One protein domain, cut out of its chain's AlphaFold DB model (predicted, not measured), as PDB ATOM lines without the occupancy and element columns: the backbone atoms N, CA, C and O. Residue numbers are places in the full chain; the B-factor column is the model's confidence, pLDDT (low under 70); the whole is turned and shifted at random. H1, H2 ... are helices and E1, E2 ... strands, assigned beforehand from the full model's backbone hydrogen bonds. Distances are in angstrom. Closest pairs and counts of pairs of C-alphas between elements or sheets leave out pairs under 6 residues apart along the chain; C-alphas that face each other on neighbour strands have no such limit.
ATOM      1  N   SER A 262      -0.434  19.628 -27.042       87.38
ATOM      2  CA  SER A 262       0.991  19.658 -26.697       87.38
ATOM      3  C   SER A 262       1.138  19.799 -25.191       87.38
ATOM      4  O   SER A 262       0.688  20.792 -24.624       87.38
ATOM      5  N   HIS A 263       1.780  18.816 -24.568       90.00
ATOM      6  CA  HIS A 263       1.911  18.722 -23.118       90.00
ATOM      7  C   HIS A 263       3.330  18.300 -22.743       90.00
ATOM      8  O   HIS A 263       3.964  17.520 -23.455       90.00
ATOM      9  N   GLU A 264       3.811  18.809 -21.615       92.88
ATOM     10  CA  GLU A 264       5.111  18.478 -21.040       92.88
ATOM     11  C   GLU A 264       4.905  18.171 -19.557       92.88
ATOM     12  O   GLU A 264       4.294  18.967 -18.841       92.88
ATOM     13  N   PHE A 265       5.376  17.008 -19.109       93.31
ATOM     14  CA  PHE A 265       5.276  16.583 -17.715       93.31
ATOM     15  C   PHE A 265       6.508  15.787 -17.281       93.31
ATOM     16  O   PHE A 265       7.241  15.239 -18.105       93.31
ATOM     17  N   GLU A 266       6.758  15.743 -15.974       94.56
ATOM     18  CA  GLU A 266       7.854  14.973 -15.387       94.56
ATOM     19  C   GLU A 266       7.312  13.728 -14.684       94.56
ATOM     20  O   GLU A 266       6.328  13.792 -13.951       94.56
ATOM     21  N   VAL A 267       7.997  12.604 -14.872       92.94
ATOM     22  CA  VAL A 267       7.687  11.316 -14.255       92.94
ATOM     23  C   VAL A 267       8.833  10.915 -13.338       92.94
ATOM     24  O   VAL A 267       9.996  10.949 -13.738       92.94
ATOM     25  N   THR A 268       8.511  10.514 -12.106       92.50
ATOM     26  CA  THR A 268       9.477   9.919 -11.172       92.50
ATOM     27  C   THR A 268       9.048   8.497 -10.830       92.50
ATOM     28  O   THR A 268       7.966   8.301 -10.283       92.50
ATOM     29  N   THR A 269       9.887   7.504 -11.126       89.94
ATOM     30  CA  THR A 269       9.576   6.095 -10.835       89.94
ATOM     31  C   THR A 269       9.690   5.800  -9.332       89.94
ATOM     32  O   THR A 269      10.396   6.513  -8.610       89.94
ATOM     33  N   PRO A 270       9.083   4.710  -8.823       85.50
ATOM     34  CA  PRO A 270       9.260   4.253  -7.440       85.50
ATOM     35  C   PRO A 270      10.724   4.046  -7.009       85.50
ATOM     36  O   PRO A 270      11.033   4.106  -5.817       85.50
ATOM     37  N   ARG A 271      11.638   3.825  -7.964       83.19
ATOM     38  CA  ARG A 271      13.089   3.709  -7.730       83.19
ATOM     39  C   ARG A 271      13.827   5.048  -7.694       83.19
ATOM     40  O   ARG A 271      15.017   5.061  -7.387       83.19
ATOM     41  N   GLY A 272      13.130   6.154  -7.943       86.25
ATOM     42  CA  GLY A 272      13.674   7.511  -7.929       86.25
ATOM     43  C   GLY A 272      14.308   7.955  -9.248       86.25
ATOM     44  O   GLY A 272      14.986   8.977  -9.259       86.25
ATOM     45  N   GLU A 273      14.110   7.212 -10.338       91.12
ATOM     46  CA  GLU A 273      14.529   7.636 -11.680       91.12
ATOM     47  C   GLU A 273      13.587   8.730 -12.182       91.12
ATOM     48  O   GLU A 273      12.387   8.681 -11.909       91.12
ATOM     49  N   GLN A 274      14.118   9.701 -12.916       92.94
ATOM     50  CA  GLN A 274      13.389  10.893 -13.335       92.94
ATOM     51  C   GLN A 274      13.445  11.068 -14.848       92.94
ATOM     52  O   GLN A 274      14.511  10.967 -15.460       92.94
ATOM     53  N   TYR A 275      12.293  11.377 -15.439       94.19
ATOM     54  CA  TYR A 275      12.130  11.528 -16.879       94.19
ATOM     55  C   TYR A 275      11.263  12.747 -17.193       94.19
ATOM     56  O   TYR A 275      10.239  12.963 -16.550       94.19
ATOM     57  N   ARG A 276      11.647  13.514 -18.214       94.44
ATOM     58  CA  ARG A 276      10.794  14.515 -18.860       94.44
ATOM     59  C   ARG A 276      10.074  13.864 -20.037       94.44
ATOM     60  O   ARG A 276      10.706  13.189 -20.850       94.44
ATOM     61  N   VAL A 277       8.765  14.063 -20.129       94.50
ATOM     62  CA  VAL A 277       7.910  13.499 -21.174       94.50
ATOM     63  C   VAL A 277       7.238  14.625 -21.943       94.50
ATOM     64  O   VAL A 277       6.537  15.454 -21.370       94.50
ATOM     65  N   GLU A 278       7.446  14.635 -23.254       93.88
ATOM     66  CA  GLU A 278       6.844  15.583 -24.187       93.88
ATOM     67  C   GLU A 278       5.848  14.829 -25.075       93.88
ATOM     68  O   GLU A 278       6.216  13.921 -25.826       93.88
ATOM     69  N   TYR A 279       4.567  15.179 -24.975       91.88
ATOM     70  CA  TYR A 279       3.483  14.550 -25.722       91.88
ATOM     71  C   TYR A 279       2.861  15.520 -26.720       91.88
ATOM     72  O   TYR A 279       2.475  16.637 -26.372       91.88
ATOM     73  N   GLU A 280       2.700  15.051 -27.953       91.31
ATOM     74  CA  GLU A 280       2.065  15.786 -29.037       91.31
ATOM     75  C   GLU A 280       1.089  14.889 -29.800       91.31
ATOM     76  O   GLU A 280       1.461  13.797 -30.227       91.31
ATOM     77  N   SER A 281      -0.145  15.342 -30.038       89.81
ATOM     78  CA  SER A 281      -1.125  14.580 -30.825       89.81
ATOM     79  C   SER A 281      -2.128  15.448 -31.585       89.81
ATOM     80  O   SER A 281      -2.336  16.623 -31.281       89.81
ATOM     81  N   GLY A 282      -2.755  14.853 -32.605       88.06
ATOM     82  CA  GLY A 282      -3.808  15.488 -33.390       88.06
ATOM     83  C   GLY A 282      -4.229  14.670 -34.613       88.06
ATOM     84  O   GLY A 282      -3.897  13.491 -34.757       88.06
ATOM     85  N   THR A 283      -4.965  15.316 -35.519       87.88
ATOM     86  CA  THR A 283      -5.360  14.728 -36.809       87.88
ATOM     87  C   THR A 283      -4.265  14.961 -37.843       87.88
ATOM     88  O   THR A 283      -3.927  16.103 -38.141       87.88
ATOM     89  N   LEU A 284      -3.713  13.884 -38.401       88.81
ATOM     90  CA  LEU A 284      -2.625  13.915 -39.368       88.81
ATOM     91  C   LEU A 284      -3.083  14.395 -40.751       88.81
ATOM     92  O   LEU A 284      -4.011  13.837 -41.342       88.81
ATOM     93  N   ASP A 285      -2.345  15.347 -41.318       89.31
ATOM     94  CA  ASP A 285      -2.472  15.780 -42.711       89.31
ATOM     95  C   ASP A 285      -1.607  14.905 -43.623       89.31
ATOM     96  O   ASP A 285      -0.474  15.230 -43.993       89.31
ATOM     97  N   ILE A 286      -2.149  13.738 -43.968       88.25
ATOM     98  CA  ILE A 286      -1.455  12.760 -44.809       88.25
ATOM     99  C   ILE A 286      -1.150  13.331 -46.196       88.25
ATOM    100  O   ILE A 286      -0.117  12.980 -46.769       88.25
ATOM    101  N   ASP A 287      -1.999  14.213 -46.722       87.81
ATOM    102  CA  ASP A 287      -1.802  14.812 -48.039       87.81
ATOM    103  C   ASP A 287      -0.622  15.791 -48.000       87.81
ATOM    104  O   ASP A 287       0.302  15.650 -48.801       87.81
ATOM    105  N   ALA A 288      -0.541  16.673 -46.996       87.62
ATOM    106  CA  ALA A 288       0.608  17.564 -46.820       87.62
ATOM    107  C   ALA A 288       1.919  16.806 -46.552       87.62
ATOM    108  O   ALA A 288       2.976  17.183 -47.068       87.62
ATOM    109  N   MET A 289       1.877  15.725 -45.763       89.75
ATOM    110  CA  MET A 289       3.044  14.858 -45.548       89.75
ATOM    111  C   MET A 289       3.501  14.201 -46.855       89.75
ATOM    112  O   MET A 289       4.699  14.124 -47.138       89.75
ATOM    113  N   THR A 290       2.548  13.733 -47.660       88.38
ATOM    114  CA  THR A 290       2.808  13.077 -48.942       88.38
ATOM    115  C   THR A 290       3.350  14.076 -49.966       88.38
ATOM    116  O   THR A 290       4.340  13.780 -50.633       88.38
ATOM    117  N   ASP A 291       2.772  15.269 -50.078       87.38
ATOM    118  CA  ASP A 291       3.225  16.299 -51.016       87.38
ATOM    119  C   ASP A 291       4.635  16.789 -50.683       87.38
ATOM    120  O   ASP A 291       5.493  16.837 -51.566       87.38
ATOM    121  N   ARG A 292       4.937  16.997 -49.397       85.88
ATOM    122  CA  ARG A 292       6.304  17.279 -48.947       85.88
ATOM    123  C   ARG A 292       7.271  16.159 -49.325       85.88
ATOM    124  O   ARG A 292       8.342  16.425 -49.863       85.88
ATOM    125  N   ALA A 293       6.893  14.900 -49.092       86.75
ATOM    126  CA  ALA A 293       7.726  13.759 -49.460       86.75
ATOM    127  C   ALA A 293       7.963  13.668 -50.979       86.75
ATOM    128  O   ALA A 293       9.047  13.261 -51.396       86.75
ATOM    129  N   LYS A 294       6.995  14.063 -51.820       85.19
ATOM    130  CA  LYS A 294       7.189  14.151 -53.280       85.19
ATOM    131  C   LYS A 294       8.188  15.237 -53.664       85.19
ATOM    132  O   LYS A 294       9.004  14.997 -54.551       85.19
ATOM    133  N   GLU A 295       8.093  16.410 -53.039       84.12
ATOM    134  CA  GLU A 295       8.945  17.566 -53.335       84.12
ATOM    135  C   GLU A 295      10.386  17.349 -52.872       84.12
ATOM    136  O   GLU A 295      11.323  17.520 -53.650       84.12
ATOM    137  N   GLU A 296      10.561  16.940 -51.617       80.69
ATOM    138  CA  GLU A 296      11.878  16.790 -50.997       80.69
ATOM    139  C   GLU A 296      12.568  15.490 -51.430       80.69
ATOM    140  O   GLU A 296      13.796  15.403 -51.432       80.69
ATOM    141  N   CYS A 297      11.796  14.459 -51.793       81.50
ATOM    142  CA  CYS A 297      12.315  13.101 -51.872       81.50
ATOM    143  C   CYS A 297      11.603  12.200 -52.916       81.50
ATOM    144  O   CYS A 297      10.972  11.189 -52.563       81.50
ATOM    145  N   PRO A 298      11.751  12.482 -54.229       70.31
ATOM    146  CA  PRO A 298      11.135  11.685 -55.292       70.31
ATOM    147  C   PRO A 298      11.468  10.184 -55.175       70.31
ATOM    148  O   PRO A 298      12.630   9.797 -55.047       70.31
ATOM    149  N   GLY A 299      10.444   9.322 -55.205       77.44
ATOM    150  CA  GLY A 299      10.577   7.855 -55.103       77.44
ATOM    151  C   GLY A 299      10.284   7.249 -53.720       77.44
ATOM    152  O   GLY A 299      10.016   6.046 -53.627       77.44
ATOM    153  N   LEU A 300      10.223   8.071 -52.663       85.25
ATOM    154  CA  LEU A 300       9.896   7.613 -51.301       85.25
ATOM    155  C   LEU A 300       8.464   7.083 -51.169       85.25
ATOM    156  O   LEU A 300       8.172   6.273 -50.294       85.25
ATOM    157  N   LEU A 301       7.577   7.472 -52.083       86.56
ATOM    158  CA  LEU A 301       6.181   7.051 -52.116       86.56
ATOM    159  C   LEU A 301       5.936   5.960 -53.163       86.56
ATOM    160  O   LEU A 301       6.716   5.741 -54.094       86.56
ATOM    161  N   THR A 302       4.833   5.234 -53.004       84.88
ATOM    162  CA  THR A 302       4.340   4.298 -54.026       84.88
ATOM    163  C   THR A 302       3.791   5.037 -55.254       84.88
ATOM    164  O   THR A 302       3.542   6.235 -55.203       84.88
ATOM    165  N   GLN A 303       3.529   4.316 -56.353       80.81
ATOM    166  CA  GLN A 303       2.883   4.888 -57.550       80.81
ATOM    167  C   GLN A 303       1.506   5.504 -57.263       80.81
ATOM    168  O   GLN A 303       1.070   6.390 -57.984       80.81
ATOM    169  N   SER A 304       0.821   5.031 -56.220       81.94
ATOM    170  CA  SER A 304      -0.448   5.595 -55.748       81.94
ATOM    171  C   SER A 304      -0.256   6.708 -54.716       81.94
ATOM    172  O   SER A 304      -1.201   7.002 -53.994       81.94
ATOM    173  N   GLU A 305       0.958   7.256 -54.610       84.19
ATOM    174  CA  GLU A 305       1.322   8.373 -53.734       84.19
ATOM    175  C   GLU A 305       1.059   8.090 -52.251       84.19
ATOM    176  O   GLU A 305       0.489   8.890 -51.528       84.19
ATOM    177  N   LYS A 306       1.450   6.899 -51.788       85.31
ATOM    178  CA  LYS A 306       1.305   6.491 -50.380       85.31
ATOM    179  C   LYS A 306       2.626   6.022 -49.794       85.31
ATOM    180  O   LYS A 306       3.332   5.260 -50.466       85.31
ATOM    181  N   PHE A 307       2.871   6.379 -48.534       87.88
ATOM    182  CA  PHE A 307       3.874   5.779 -47.649       87.88
ATOM    183  C   PHE A 307       3.690   4.255 -47.546       87.88
ATOM    184  O   PHE A 307       2.598   3.727 -47.778       87.88
ATOM    185  N   ARG A 308       4.751   3.505 -47.270       87.38
ATOM    186  CA  ARG A 308       4.820   2.032 -47.239       87.38
ATOM    187  C   ARG A 308       4.895   1.495 -45.811       87.38
ATOM    188  O   ARG A 308       4.301   0.450 -45.544       87.38
ATOM    189  N   TYR A 309       5.586   2.224 -44.941       85.88
ATOM    190  CA  TYR A 309       5.909   1.906 -43.559       85.88
ATOM    191  C   TYR A 309       4.855   2.456 -42.586       85.88
ATOM    192  O   TYR A 309       4.056   1.658 -42.095       85.88
ATOM    193  N   ARG A 310       4.798   3.778 -42.334       78.44
ATOM    194  CA  ARG A 310       4.171   4.298 -41.095       78.44
ATOM    195  C   ARG A 310       2.959   5.235 -41.206       78.44
ATOM    196  O   ARG A 310       2.214   5.284 -40.248       78.44
ATOM    197  N   TYR A 311       2.642   5.911 -42.306       85.81
ATOM    198  CA  TYR A 311       1.503   6.860 -42.307       85.81
ATOM    199  C   TYR A 311       0.476   6.523 -43.391       85.81
ATOM    200  O   TYR A 311       0.555   6.997 -44.524       85.81
ATOM    201  N   ARG A 312      -0.486   5.649 -43.062       77.62
ATOM    202  CA  ARG A 312      -1.615   5.285 -43.940       77.62
ATOM    203  C   ARG A 312      -2.952   5.425 -43.221       77.62
ATOM    204  O   ARG A 312      -3.006   5.008 -42.075       77.62
ATOM    205  N   PRO A 313      -4.030   5.891 -43.880       70.62
ATOM    206  CA  PRO A 313      -5.350   6.031 -43.257       70.62
ATOM    207  C   PRO A 313      -5.963   4.681 -42.842       70.62
ATOM    208  O   PRO A 313      -6.727   4.063 -43.585       70.62
ATOM    209  N   SER A 314      -5.546   4.176 -41.687       68.38
ATOM    210  CA  SER A 314      -6.000   2.943 -41.052       68.38
ATOM    211  C   SER A 314      -5.512   2.949 -39.610       68.38
ATOM    212  O   SER A 314      -4.314   3.146 -39.403       68.38
ATOM    213  N   GLN A 315      -6.384   2.653 -38.650       58.12
ATOM    214  CA  GLN A 315      -6.032   2.622 -37.224       58.12
ATOM    215  C   GLN A 315      -4.771   1.782 -36.930       58.12
ATOM    216  O   GLN A 315      -3.853   2.271 -36.292       58.12
ATOM    217  N   ASN A 316      -4.612   0.601 -37.543       59.78
ATOM    218  CA  ASN A 316      -3.446  -0.281 -37.336       59.78
ATOM    219  C   ASN A 316      -2.095   0.273 -37.840       59.78
ATOM    220  O   ASN A 316      -1.064  -0.384 -37.701       59.78
ATOM    221  N   ARG A 317      -2.098   1.401 -38.553       63.91
ATOM    222  CA  ARG A 317      -0.890   2.044 -39.097       63.91
ATOM    223  C   ARG A 317      -0.853   3.528 -38.747       63.91
ATOM    224  O   ARG A 317      -0.197   4.285 -39.452       63.91
ATOM    225  N   GLN A 318      -1.608   3.932 -37.729       73.31
ATOM    226  CA  GLN A 318      -1.650   5.282 -37.179       73.31
ATOM    227  C   GLN A 318      -1.487   5.226 -35.655       73.31
ATOM    228  O   GLN A 318      -1.201   4.152 -35.134       73.31
ATOM    229  N   GLY A 319      -1.549   6.361 -34.959       82.69
ATOM    230  CA  GLY A 319      -1.285   6.443 -33.518       82.69
ATOM    231  C   GLY A 319      -0.018   7.223 -33.165       82.69
ATOM    232  O   GLY A 319       0.465   8.032 -33.965       82.69
ATOM    233  N   ILE A 320       0.511   6.986 -31.971       87.88
ATOM    234  CA  ILE A 320       1.606   7.752 -31.376       87.88
ATOM    235  C   ILE A 320       2.947   7.055 -31.644       87.88
ATOM    236  O   ILE A 320       3.082   5.832 -31.558       87.88
ATOM    237  N   ASP A 321       3.953   7.840 -32.006       91.62
ATOM    238  CA  ASP A 321       5.330   7.374 -32.126       91.62
ATOM    239  C   ASP A 321       6.090   7.660 -30.828       91.62
ATOM    240  O   ASP A 321       6.292   8.824 -30.484       91.62
ATOM    241  N   ILE A 322       6.550   6.617 -30.134       91.19
ATOM    242  CA  ILE A 322       7.353   6.761 -28.915       91.19
ATOM    243  C   ILE A 322       8.819   6.898 -29.284       91.19
ATOM    244  O   ILE A 322       9.418   5.978 -29.850       91.19
ATOM    245  N   TYR A 323       9.393   8.032 -28.919       91.25
ATOM    246  CA  TYR A 323      10.807   8.317 -29.001       91.25
ATOM    247  C   TYR A 323      11.467   8.149 -27.634       91.25
ATOM    248  O   TYR A 323      11.016   8.731 -26.649       91.25
ATOM    249  N   ALA A 324      12.563   7.398 -27.607       88.56
ATOM    250  CA  ALA A 324      13.438   7.264 -26.453       88.56
ATOM    251  C   ALA A 324      14.802   6.727 -26.906       88.56
ATOM    252  O   ALA A 324      14.894   6.063 -27.941       88.56
ATOM    253  N   ASN A 325      15.850   6.979 -26.120       85.19
ATOM    254  CA  ASN A 325      17.200   6.480 -26.388       85.19
ATOM    255  C   ASN A 325      17.690   6.828 -27.809       85.19
ATOM    256  O   ASN A 325      18.167   5.972 -28.545       85.19
ATOM    257  N   GLY A 326      17.508   8.067 -28.272       84.75
ATOM    258  CA  GLY A 326      18.074   8.489 -29.560       84.75
ATOM    259  C   GLY A 326      17.247   8.175 -30.822       84.75
ATOM    260  O   GLY A 326      17.502   8.779 -31.872       84.75
ATOM    261  N   ARG A 327      16.216   7.313 -30.760       91.00
ATOM    262  CA  ARG A 327      15.339   7.000 -31.913       91.00
ATOM    263  C   ARG A 327      13.880   6.728 -31.532       91.00
ATOM    264  O   ARG A 327      13.519   6.607 -30.369       91.00
ATOM    265  N   VAL A 328      13.010   6.593 -32.532       92.06
ATOM    266  CA  VAL A 328      11.667   6.032 -32.310       92.06
ATOM    267  C   VAL A 328      11.811   4.542 -31.980       92.06
ATOM    268  O   VAL A 328      12.400   3.781 -32.752       92.06
ATOM    269  N   LEU A 329      11.295   4.121 -30.826       86.62
ATOM    270  CA  LEU A 329      11.304   2.723 -30.383       86.62
ATOM    271  C   LEU A 329      10.005   2.009 -30.746       86.62
ATOM    272  O   LEU A 329      10.011   0.827 -31.071       86.62
ATOM    273  N   MET A 330       8.874   2.710 -30.698       85.06
ATOM    274  CA  MET A 330       7.567   2.116 -30.967       85.06
ATOM    275  C   MET A 330       6.718   3.031 -31.829       85.06
ATOM    276  O   MET A 330       6.734   4.249 -31.695       85.06
ATOM    277  N   THR A 331       5.938   2.412 -32.701       80.62
ATOM    278  CA  THR A 331       4.974   3.090 -33.559       80.62
ATOM    279  C   THR A 331       3.654   2.335 -33.487       80.62
ATOM    280  O   THR A 331       3.568   1.222 -34.022       80.62
ATOM    281  N   SER A 332       2.649   2.866 -32.790       71.56
ATOM    282  CA  SER A 332       1.375   2.156 -32.629       71.56
ATOM    283  C   SER A 332       0.233   3.045 -32.143       71.56
ATOM    284  O   SER A 332       0.454   4.159 -31.677       71.56
ATOM    285  N   VAL A 333      -0.988   2.515 -32.208       64.75
ATOM    286  CA  VAL A 333      -2.065   2.952 -31.316       64.75
ATOM    287  C   VAL A 333      -1.825   2.235 -29.993       64.75
ATOM    288  O   VAL A 333      -1.812   1.009 -29.959       64.75
ATOM    289  N   PHE A 334      -1.560   2.988 -28.929       72.00
ATOM    290  CA  PHE A 334      -1.460   2.423 -27.584       72.00
ATOM    291  C   PHE A 334      -2.878   2.245 -27.061       72.00
ATOM    292  O   PHE A 334      -3.399   3.160 -26.446       72.00
ATOM    293  N   GLU A 335      -3.519   1.125 -27.394       66.19
ATOM    294  CA  GLU A 335      -4.925   0.857 -27.045       66.19
ATOM    295  C   GLU A 335      -5.146   0.885 -25.521       66.19
ATOM    296  O   GLU A 335      -6.169   1.386 -25.074       66.19
ATOM    297  N   ASP A 336      -4.122   0.522 -24.738       61.69
ATOM    298  CA  ASP A 336      -4.112   0.624 -23.270       61.69
ATOM    299  C   ASP A 336      -4.074   2.079 -22.735       61.69
ATOM    300  O   ASP A 336      -4.196   2.311 -21.534       61.69
ATOM    301  N   VAL A 337      -3.832   3.071 -23.602       65.38
ATOM    302  CA  VAL A 337      -3.730   4.508 -23.259       65.38
ATOM    303  C   VAL A 337      -4.814   5.322 -23.974       65.38
ATOM    304  O   VAL A 337      -5.426   6.216 -23.397       65.38
ATOM    305  N   PHE A 338      -5.054   5.013 -25.248       67.88
ATOM    306  CA  PHE A 338      -6.000   5.679 -26.132       67.88
ATOM    307  C   PHE A 338      -6.999   4.643 -26.661       67.88
ATOM    308  O   PHE A 338      -6.721   3.955 -27.647       67.88
ATOM    309  N   ASP A 339      -8.187   4.566 -26.061       61.50
ATOM    310  CA  ASP A 339      -9.294   3.783 -26.619       61.50
ATOM    311  C   ASP A 339      -9.824   4.467 -27.896       61.50
ATOM    312  O   ASP A 339     -10.589   5.440 -27.857       61.50
ATOM    313  N   LEU A 340      -9.390   3.948 -29.049       59.62
ATOM    314  CA  LEU A 340      -9.817   4.384 -30.384       59.62
ATOM    315  C   LEU A 340     -10.808   3.404 -31.046       59.62
ATOM    316  O   LEU A 340     -10.955   3.448 -32.275       59.62
ATOM    317  N   THR A 341     -11.453   2.514 -30.276       53.59
ATOM    318  CA  THR A 341     -12.354   1.420 -30.714       53.59
ATOM    319  C   THR A 341     -13.041   1.662 -32.065       53.59
ATOM    320  O   THR A 341     -13.992   2.432 -32.194       53.59
ATOM    321  N   ARG A 342     -12.498   1.019 -33.115       50.06
ATOM    322  CA  ARG A 342     -12.973   0.924 -34.519       50.06
ATOM    323  C   ARG A 342     -13.809   2.077 -35.075       50.06
ATOM    324  O   ARG A 342     -14.720   1.868 -35.882       50.06
ATOM    325  N   ASN A 343     -13.454   3.308 -34.732       56.53
ATOM    326  CA  ASN A 343     -14.084   4.477 -35.302       56.53
ATOM    327  C   ASN A 343     -13.217   5.042 -36.429       56.53
ATOM    328  O   ASN A 343     -12.092   5.504 -36.223       56.53
ATOM    329  N   ASN A 344     -13.780   5.057 -37.641       64.56
ATOM    330  CA  ASN A 344     -13.119   5.609 -38.821       64.56
ATOM    331  C   ASN A 344     -12.674   7.072 -38.644       64.56
ATOM    332  O   ASN A 344     -11.807   7.513 -39.398       64.56
ATOM    333  N   GLN A 345     -13.219   7.803 -37.661       65.25
ATOM    334  CA  GLN A 345     -12.784   9.157 -37.309       65.25
ATOM    335  C   GLN A 345     -11.319   9.220 -36.845       65.25
ATOM    336  O   GLN A 345     -10.645  10.210 -37.107       65.25
ATOM    337  N   TYR A 346     -10.783   8.138 -36.268       73.19
ATOM    338  CA  TYR A 346      -9.396   8.063 -35.793       73.19
ATOM    339  C   TYR A 346      -8.428   7.448 -36.810       73.19
ATOM    340  O   TYR A 346      -7.251   7.264 -36.515       73.19
ATOM    341  N   ASN A 347      -8.871   7.176 -38.047       77.38
ATOM    342  CA  ASN A 347      -7.982   6.712 -39.126       77.38
ATOM    343  C   ASN A 347      -6.858   7.704 -39.464       77.38
ATOM    344  O   ASN A 347      -5.948   7.351 -40.213       77.38
ATOM    345  N   TYR A 348      -6.943   8.927 -38.946       83.31
ATOM    346  CA  TYR A 348      -5.964   9.989 -39.110       83.31
ATOM    347  C   TYR A 348      -5.367  10.444 -37.776       83.31
ATOM    348  O   TYR A 348      -4.566  11.364 -37.778       83.31
ATOM    349  N   PHE A 349      -5.709   9.826 -36.643       86.00
ATOM    350  CA  PHE A 349      -5.114  10.197 -35.361       86.00
ATOM    351  C   PHE A 349      -3.631   9.823 -35.322       86.00
ATOM    352  O   PHE A 349      -3.258   8.692 -35.643       86.00
ATOM    353  N   GLY A 350      -2.774  10.744 -34.897       87.50
ATOM    354  CA  GLY A 350      -1.386  10.410 -34.631       87.50
ATOM    355  C   GLY A 350      -0.622  11.494 -33.901       87.50
ATOM    356  O   GLY A 350      -1.151  12.567 -33.620       87.50
ATOM    357  N   GLY A 351       0.626  11.188 -33.567       89.56
ATOM    358  CA  GLY A 351       1.415  12.051 -32.705       89.56
ATOM    359  C   GLY A 351       2.773  11.487 -32.314       89.56
ATOM    360  O   GLY A 351       3.213  10.472 -32.858       89.56
ATOM    361  N   THR A 352       3.425  12.142 -31.361       91.81
ATOM    362  CA  THR A 352       4.719  11.747 -30.802       91.81
ATOM    363  C   THR A 352       4.688  11.785 -29.282       91.81
ATOM    364  O   THR A 352       4.091  12.680 -28.695       91.81
ATOM    365  N   LEU A 353       5.367  10.832 -28.654       92.25
ATOM    366  CA  LEU A 353       5.648  10.821 -27.224       92.25
ATOM    367  C   LEU A 353       7.160  10.699 -27.053       92.25
ATOM    368  O   LEU A 353       7.733   9.670 -27.400       92.25
ATOM    369  N   GLN A 354       7.814  11.738 -26.563       92.94
ATOM    370  CA  GLN A 354       9.255  11.778 -26.371       92.94
ATOM    371  C   GLN A 354       9.579  11.655 -24.885       92.94
ATOM    372  O   GLN A 354       9.090  12.440 -24.082       92.94
ATOM    373  N   ILE A 355      10.391  10.659 -24.530       92.88
ATOM    374  CA  ILE A 355      10.774  10.344 -23.151       92.88
ATOM    375  C   ILE A 355      12.272  10.623 -22.996       92.88
ATOM    376  O   ILE A 355      13.086  10.008 -23.684       92.88
ATOM    377  N   ILE A 356      12.626  11.552 -22.109       91.06
ATOM    378  CA  ILE A 356      13.982  12.085 -21.935       91.06
ATOM    379  C   ILE A 356      14.427  11.836 -20.487       91.06
ATOM    380  O   ILE A 356      13.809  12.383 -19.572       91.06
ATOM    381  N   PRO A 357      15.480  11.042 -20.237       88.94
ATOM    382  CA  PRO A 357      16.069  10.914 -18.905       88.94
ATOM    383  C   PRO A 357      16.585  12.264 -18.382       88.94
ATOM    384  O   PRO A 357      17.191  13.029 -19.132       88.94
ATOM    385  N   ILE A 358      16.357  12.564 -17.102       88.25
ATOM    386  CA  ILE A 358      16.847  13.787 -16.445       88.25
ATOM    387  C   ILE A 358      17.503  13.473 -15.090       88.25
ATOM    388  O   ILE A 358      17.265  12.432 -14.470       88.25
ATOM    389  N   GLY A 359      18.346  14.394 -14.616       84.44
ATOM    390  CA  GLY A 359      19.069  14.240 -13.350       84.44
ATOM    391  C   GLY A 359      20.165  13.176 -13.432       84.44
ATOM    392  O   GLY A 359      21.009  13.234 -14.320       84.44
ATOM    393  N   ASP A 360      20.152  12.218 -12.499       81.50
ATOM    394  CA  ASP A 360      21.108  11.098 -12.450       81.50
ATOM    395  C   ASP A 360      20.665   9.890 -13.315       81.50
ATOM    396  O   ASP A 360      21.323   8.849 -13.319       81.50
ATOM    397  N   THR A 361      19.543  10.009 -14.034       82.62
ATOM    398  CA  THR A 361      18.985   8.956 -14.899       82.62
ATOM    399  C   THR A 361      19.602   9.042 -16.289       82.62
ATOM    400  O   THR A 361      19.580  10.107 -16.899       82.62
ATOM    401  N   SER A 362      20.122   7.931 -16.812       72.81
ATOM    402  CA  SER A 362      20.877   7.925 -18.074       72.81
ATOM    403  C   SER A 362      20.195   7.201 -19.236       72.81
ATOM    404  O   SER A 362      20.617   7.374 -20.373       72.81
ATOM    405  N   GLU A 363      19.173   6.375 -18.992       76.75
ATOM    406  CA  GLU A 363      18.561   5.545 -20.039       76.75
ATOM    407  C   GLU A 363      17.064   5.333 -19.821       76.75
ATOM    408  O   GLU A 363      16.580   5.360 -18.694       76.75
ATOM    409  N   VAL A 364      16.339   5.076 -20.911       85.94
ATOM    410  CA  VAL A 364      14.953   4.602 -20.880       85.94
ATOM    411  C   VAL A 364      14.940   3.066 -21.003       85.94
ATOM    412  O   VAL A 364      15.573   2.532 -21.920       85.94
ATOM    413  N   PRO A 365      14.214   2.326 -20.143       82.75
ATOM    414  CA  PRO A 365      14.161   0.865 -20.188       82.75
ATOM    415  C   PRO A 365      13.507   0.333 -21.475       82.75
ATOM    416  O   PRO A 365      12.409   0.736 -21.865       82.75
ATOM    417  N   THR A 366      14.166  -0.629 -22.123       79.31
ATOM    418  CA  THR A 366      13.684  -1.306 -23.340       79.31
ATOM    419  C   THR A 366      13.450  -2.791 -23.103       79.31
ATOM    420  O   THR A 366      14.002  -3.373 -22.170       79.31
ATOM    421  N   ASP A 367      12.698  -3.439 -23.996       71.50
ATOM    422  CA  ASP A 367      12.581  -4.896 -23.991       71.50
ATOM    423  C   ASP A 367      13.953  -5.591 -24.138       71.50
ATOM    424  O   ASP A 367      14.958  -4.991 -24.531       71.50
ATOM    425  N   ASN A 368      14.003  -6.898 -23.855       60.62
ATOM    426  CA  ASN A 368      15.238  -7.693 -23.941       60.62
ATOM    427  C   ASN A 368      15.905  -7.669 -25.333       60.62
ATOM    428  O   ASN A 368      17.064  -8.063 -25.455       60.62
ATOM    429  N   LYS A 369      15.180  -7.247 -26.376       62.75
ATOM    430  CA  LYS A 369      15.653  -7.158 -27.761       62.75
ATOM    431  C   LYS A 369      16.027  -5.730 -28.171       62.75
ATOM    432  O   LYS A 369      16.448  -5.548 -29.304       62.75
ATOM    433  N   LYS A 370      15.833  -4.734 -27.293       66.69
ATOM    434  CA  LYS A 370      16.000  -3.289 -27.546       66.69
ATOM    435  C   LYS A 370      15.218  -2.765 -28.753       66.69
ATOM    436  O   LYS A 370      15.499  -1.702 -29.312       66.69
ATOM    437  N   THR A 371      14.197  -3.505 -29.168       65.19
ATOM    438  CA  THR A 371      13.395  -3.127 -30.333       65.19
ATOM    439  C   THR A 371      12.266  -2.187 -29.956       65.19
ATOM    440  O   THR A 371      11.775  -1.474 -30.828       65.19
ATOM    441  N   ARG A 372      11.860  -2.181 -28.679       76.81
ATOM    442  CA  ARG A 372      10.688  -1.470 -28.157       76.81
ATOM    443  C   ARG A 372      10.950  -0.975 -26.732       76.81
ATOM    444  O   ARG A 372      11.806  -1.520 -26.038       76.81
ATOM    445  N   LEU A 373      10.180   0.021 -26.295       83.69
ATOM    446  CA  LEU A 373      10.093   0.393 -24.881       83.69
ATOM    447  C   LEU A 373       9.634  -0.825 -24.061       83.69
ATOM    448  O   LEU A 373       8.791  -1.591 -24.535       83.69
ATOM    449  N   ASP A 374      10.162  -1.004 -22.849       82.50
ATOM    450  CA  ASP A 374       9.611  -1.994 -21.924       82.50
ATOM    451  C   ASP A 374       8.287  -1.477 -21.352       82.50
ATOM    452  O   ASP A 374       8.257  -0.691 -20.402       82.50
ATOM    453  N   THR A 375       7.175  -1.923 -21.933       80.50
ATOM    454  CA  THR A 375       5.827  -1.560 -21.477       80.50
ATOM    455  C   THR A 375       5.457  -2.190 -20.130       80.50
ATOM    456  O   THR A 375       4.407  -1.878 -19.587       80.50
ATOM    457  N   ASN A 376       6.296  -3.058 -19.554       79.31
ATOM    458  CA  ASN A 376       6.122  -3.544 -18.181       79.31
ATOM    459  C   ASN A 376       6.933  -2.734 -17.160       79.31
ATOM    460  O   ASN A 376       6.836  -2.996 -15.958       79.31
ATOM    461  N   SER A 377       7.742  -1.774 -17.620       82.56
ATOM    462  CA  SER A 377       8.575  -0.953 -16.747       82.56
ATOM    463  C   SER A 377       7.734  -0.057 -15.837       82.56
ATOM    464  O   SER A 377       6.638   0.384 -16.188       82.56
ATOM    465  N   GLU A 378       8.282   0.250 -14.659       87.38
ATOM    466  CA  GLU A 378       7.684   1.216 -13.733       87.38
ATOM    467  C   GLU A 378       7.480   2.578 -14.421       87.38
ATOM    468  O   GLU A 378       6.428   3.185 -14.264       87.38
ATOM    469  N   LEU A 379       8.425   2.999 -15.270       88.94
ATOM    470  CA  LEU A 379       8.318   4.210 -16.088       88.94
ATOM    471  C   LEU A 379       7.076   4.223 -16.985       88.94
ATOM    472  O   LEU A 379       6.350   5.214 -17.006       88.94
ATOM    473  N   TRP A 380       6.830   3.147 -17.741       89.75
ATOM    474  CA  TRP A 380       5.695   3.114 -18.665       89.75
ATOM    475  C   TRP A 380       4.355   3.213 -17.934       89.75
ATOM    476  O   TRP A 380       3.463   3.906 -18.412       89.75
ATOM    477  N   ARG A 381       4.231   2.589 -16.755       86.94
ATOM    478  CA  ARG A 381       3.013   2.667 -15.932       86.94
ATOM    479  C   ARG A 381       2.706   4.092 -15.479       86.94
ATOM    480  O   ARG A 381       1.560   4.520 -15.565       86.94
ATOM    481  N   GLU A 382       3.721   4.828 -15.034       89.38
ATOM    482  CA  GLU A 382       3.556   6.229 -14.627       89.38
ATOM    483  C   GLU A 382       3.184   7.121 -15.826       89.38
ATOM    484  O   GLU A 382       2.268   7.934 -15.739       89.38
ATOM    485  N   ILE A 383       3.832   6.922 -16.981       89.12
ATOM    486  CA  ILE A 383       3.492   7.635 -18.225       89.12
ATOM    487  C   ILE A 383       2.055   7.338 -18.660       89.12
ATOM    488  O   ILE A 383       1.323   8.252 -19.031       89.12
ATOM    489  N   GLN A 384       1.646   6.072 -18.620       85.94
ATOM    490  CA  GLN A 384       0.288   5.652 -18.951       85.94
ATOM    491  C   GLN A 384      -0.732   6.325 -18.029       85.94
ATOM    492  O   GLN A 384      -1.708   6.876 -18.525       85.94
ATOM    493  N   SER A 385      -0.469   6.362 -16.719       84.00
ATOM    494  CA  SER A 385      -1.346   7.027 -15.749       84.00
ATOM    495  C   SER A 385      -1.577   8.507 -16.075       84.00
ATOM    496  O   SER A 385      -2.700   8.987 -15.931       84.00
ATOM    497  N   GLU A 386      -0.546   9.231 -16.516       85.94
ATOM    498  CA  GLU A 386      -0.676  10.638 -16.926       85.94
ATOM    499  C   GLU A 386      -1.447  10.784 -18.249       85.94
ATOM    500  O   GLU A 386      -2.398  11.566 -18.347       85.94
ATOM    501  N   LEU A 387      -1.101   9.982 -19.263       85.38
ATOM    502  CA  LEU A 387      -1.718  10.052 -20.595       85.38
ATOM    503  C   LEU A 387      -3.186   9.593 -20.634       85.38
ATOM    504  O   LEU A 387      -3.902   9.940 -21.573       85.38
ATOM    505  N   SER A 388      -3.646   8.840 -19.634       81.19
ATOM    506  CA  SER A 388      -5.052   8.441 -19.489       81.19
ATOM    507  C   SER A 388      -5.964   9.574 -18.995       81.19
ATOM    508  O   SER A 388      -7.184   9.404 -18.953       81.19
ATOM    509  N   THR A 389      -5.419  10.734 -18.620       80.19
ATOM    510  CA  THR A 389      -6.236  11.880 -18.200       80.19
ATOM    511  C   THR A 389      -6.889  12.584 -19.399       80.19
ATOM    512  O   THR A 389      -6.340  12.643 -20.499       80.19
TER     513      THR A 389
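What this domain is: This is residues 262 to 389 of the 968 residues of the protein "Site-specific DNA-methyltransferase (cytosine-N(4)-specific)" of Halorubrum sp. RHB-C (UniProt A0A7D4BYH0). A twisted, five-stranded sheet makes the body, with H2 packed slantwise over one face near the E1 edge; beyond the far end of E2, H1 and part of the long link after it form a small head off the sheet. The longest axis runs from the turn between E1 and E2 to this head. The printed part has 128 residues, with two named helices and five named strands in the order E1 E2 H1 E3 E4 E5 H2; the mixed sheet has the order E1 E2 E5 E3 E4. The class is mixed, helices and strands, with under half of the residues, 60, in named elements. The whole is compact, with a radius of gyration of the C-alphas of 16.2 A, yet elongated in outline, spanning 51 by 31 by 28 A.

Where its parts are: E1, residues 262 to 268, begins with C-alpha 262 at (0.991, 19.658, -26.697) and is 20.2 A long. E2, residues 274 to 283, is 30.3 A long. H1, residues 286 to 296, is 15.2 A long and begins with C-alpha 286 at (-1.455, 12.760, -44.809). E3 is residues 319 to 324, 16.4 A, and E4 is residues 327 to 332, 14.8 A. E5, residues 349 to 358, is 29.2 A long. H2, residues 378 to 387, is 14.6 A long and ends with C-alpha 387 at (-1.718, 10.052, -20.595).

How they stand to each other: The edge strand E1 and E2 form a hairpin, antiparallel at 154 degrees, with N 265 and O 277 at 3.0 A. E2 and E5 are antiparallel at 167 degrees, with N 278 and O 354 at 2.9 A. E5 and E3 are parallel at 17 degrees, with N 353 and O 321 at 2.9 A. E3 and the other edge strand, E4, form a hairpin, antiparallel at 156 degrees, with N 322 and O 330 at 2.8 A. H2 is on one face of the sheet, two layers in all, a helix layer over a strand layer, at a height over the sheet of 8.8 A. It lies over E2, and only just over E1, on which 3 of its C-alphas fall. On the local plane it runs slantwise to the strands, at 39 degrees to E2. The closest C-alphas of E1 and H2, those of Val 267 and Glu 382, are 6.6 A apart. H1 is not on the sheet, and it is apart from H2. In H1 and H2 every O i to N i+4 pair is within hydrogen-bond range.

The domain as a whole: The two C-alphas farthest apart, those of Arg 271 and Gln 303, are 50.9 A apart. The printed part has no cut. The links H1 to E3, E4 to E5 and E5 to H2 are long, with 22, 16 and 19 residues. The mean pLDDT of the printed part is 82.0; residues 314 to 317, 333, 335 to 345 and 368 to 371 are under 70.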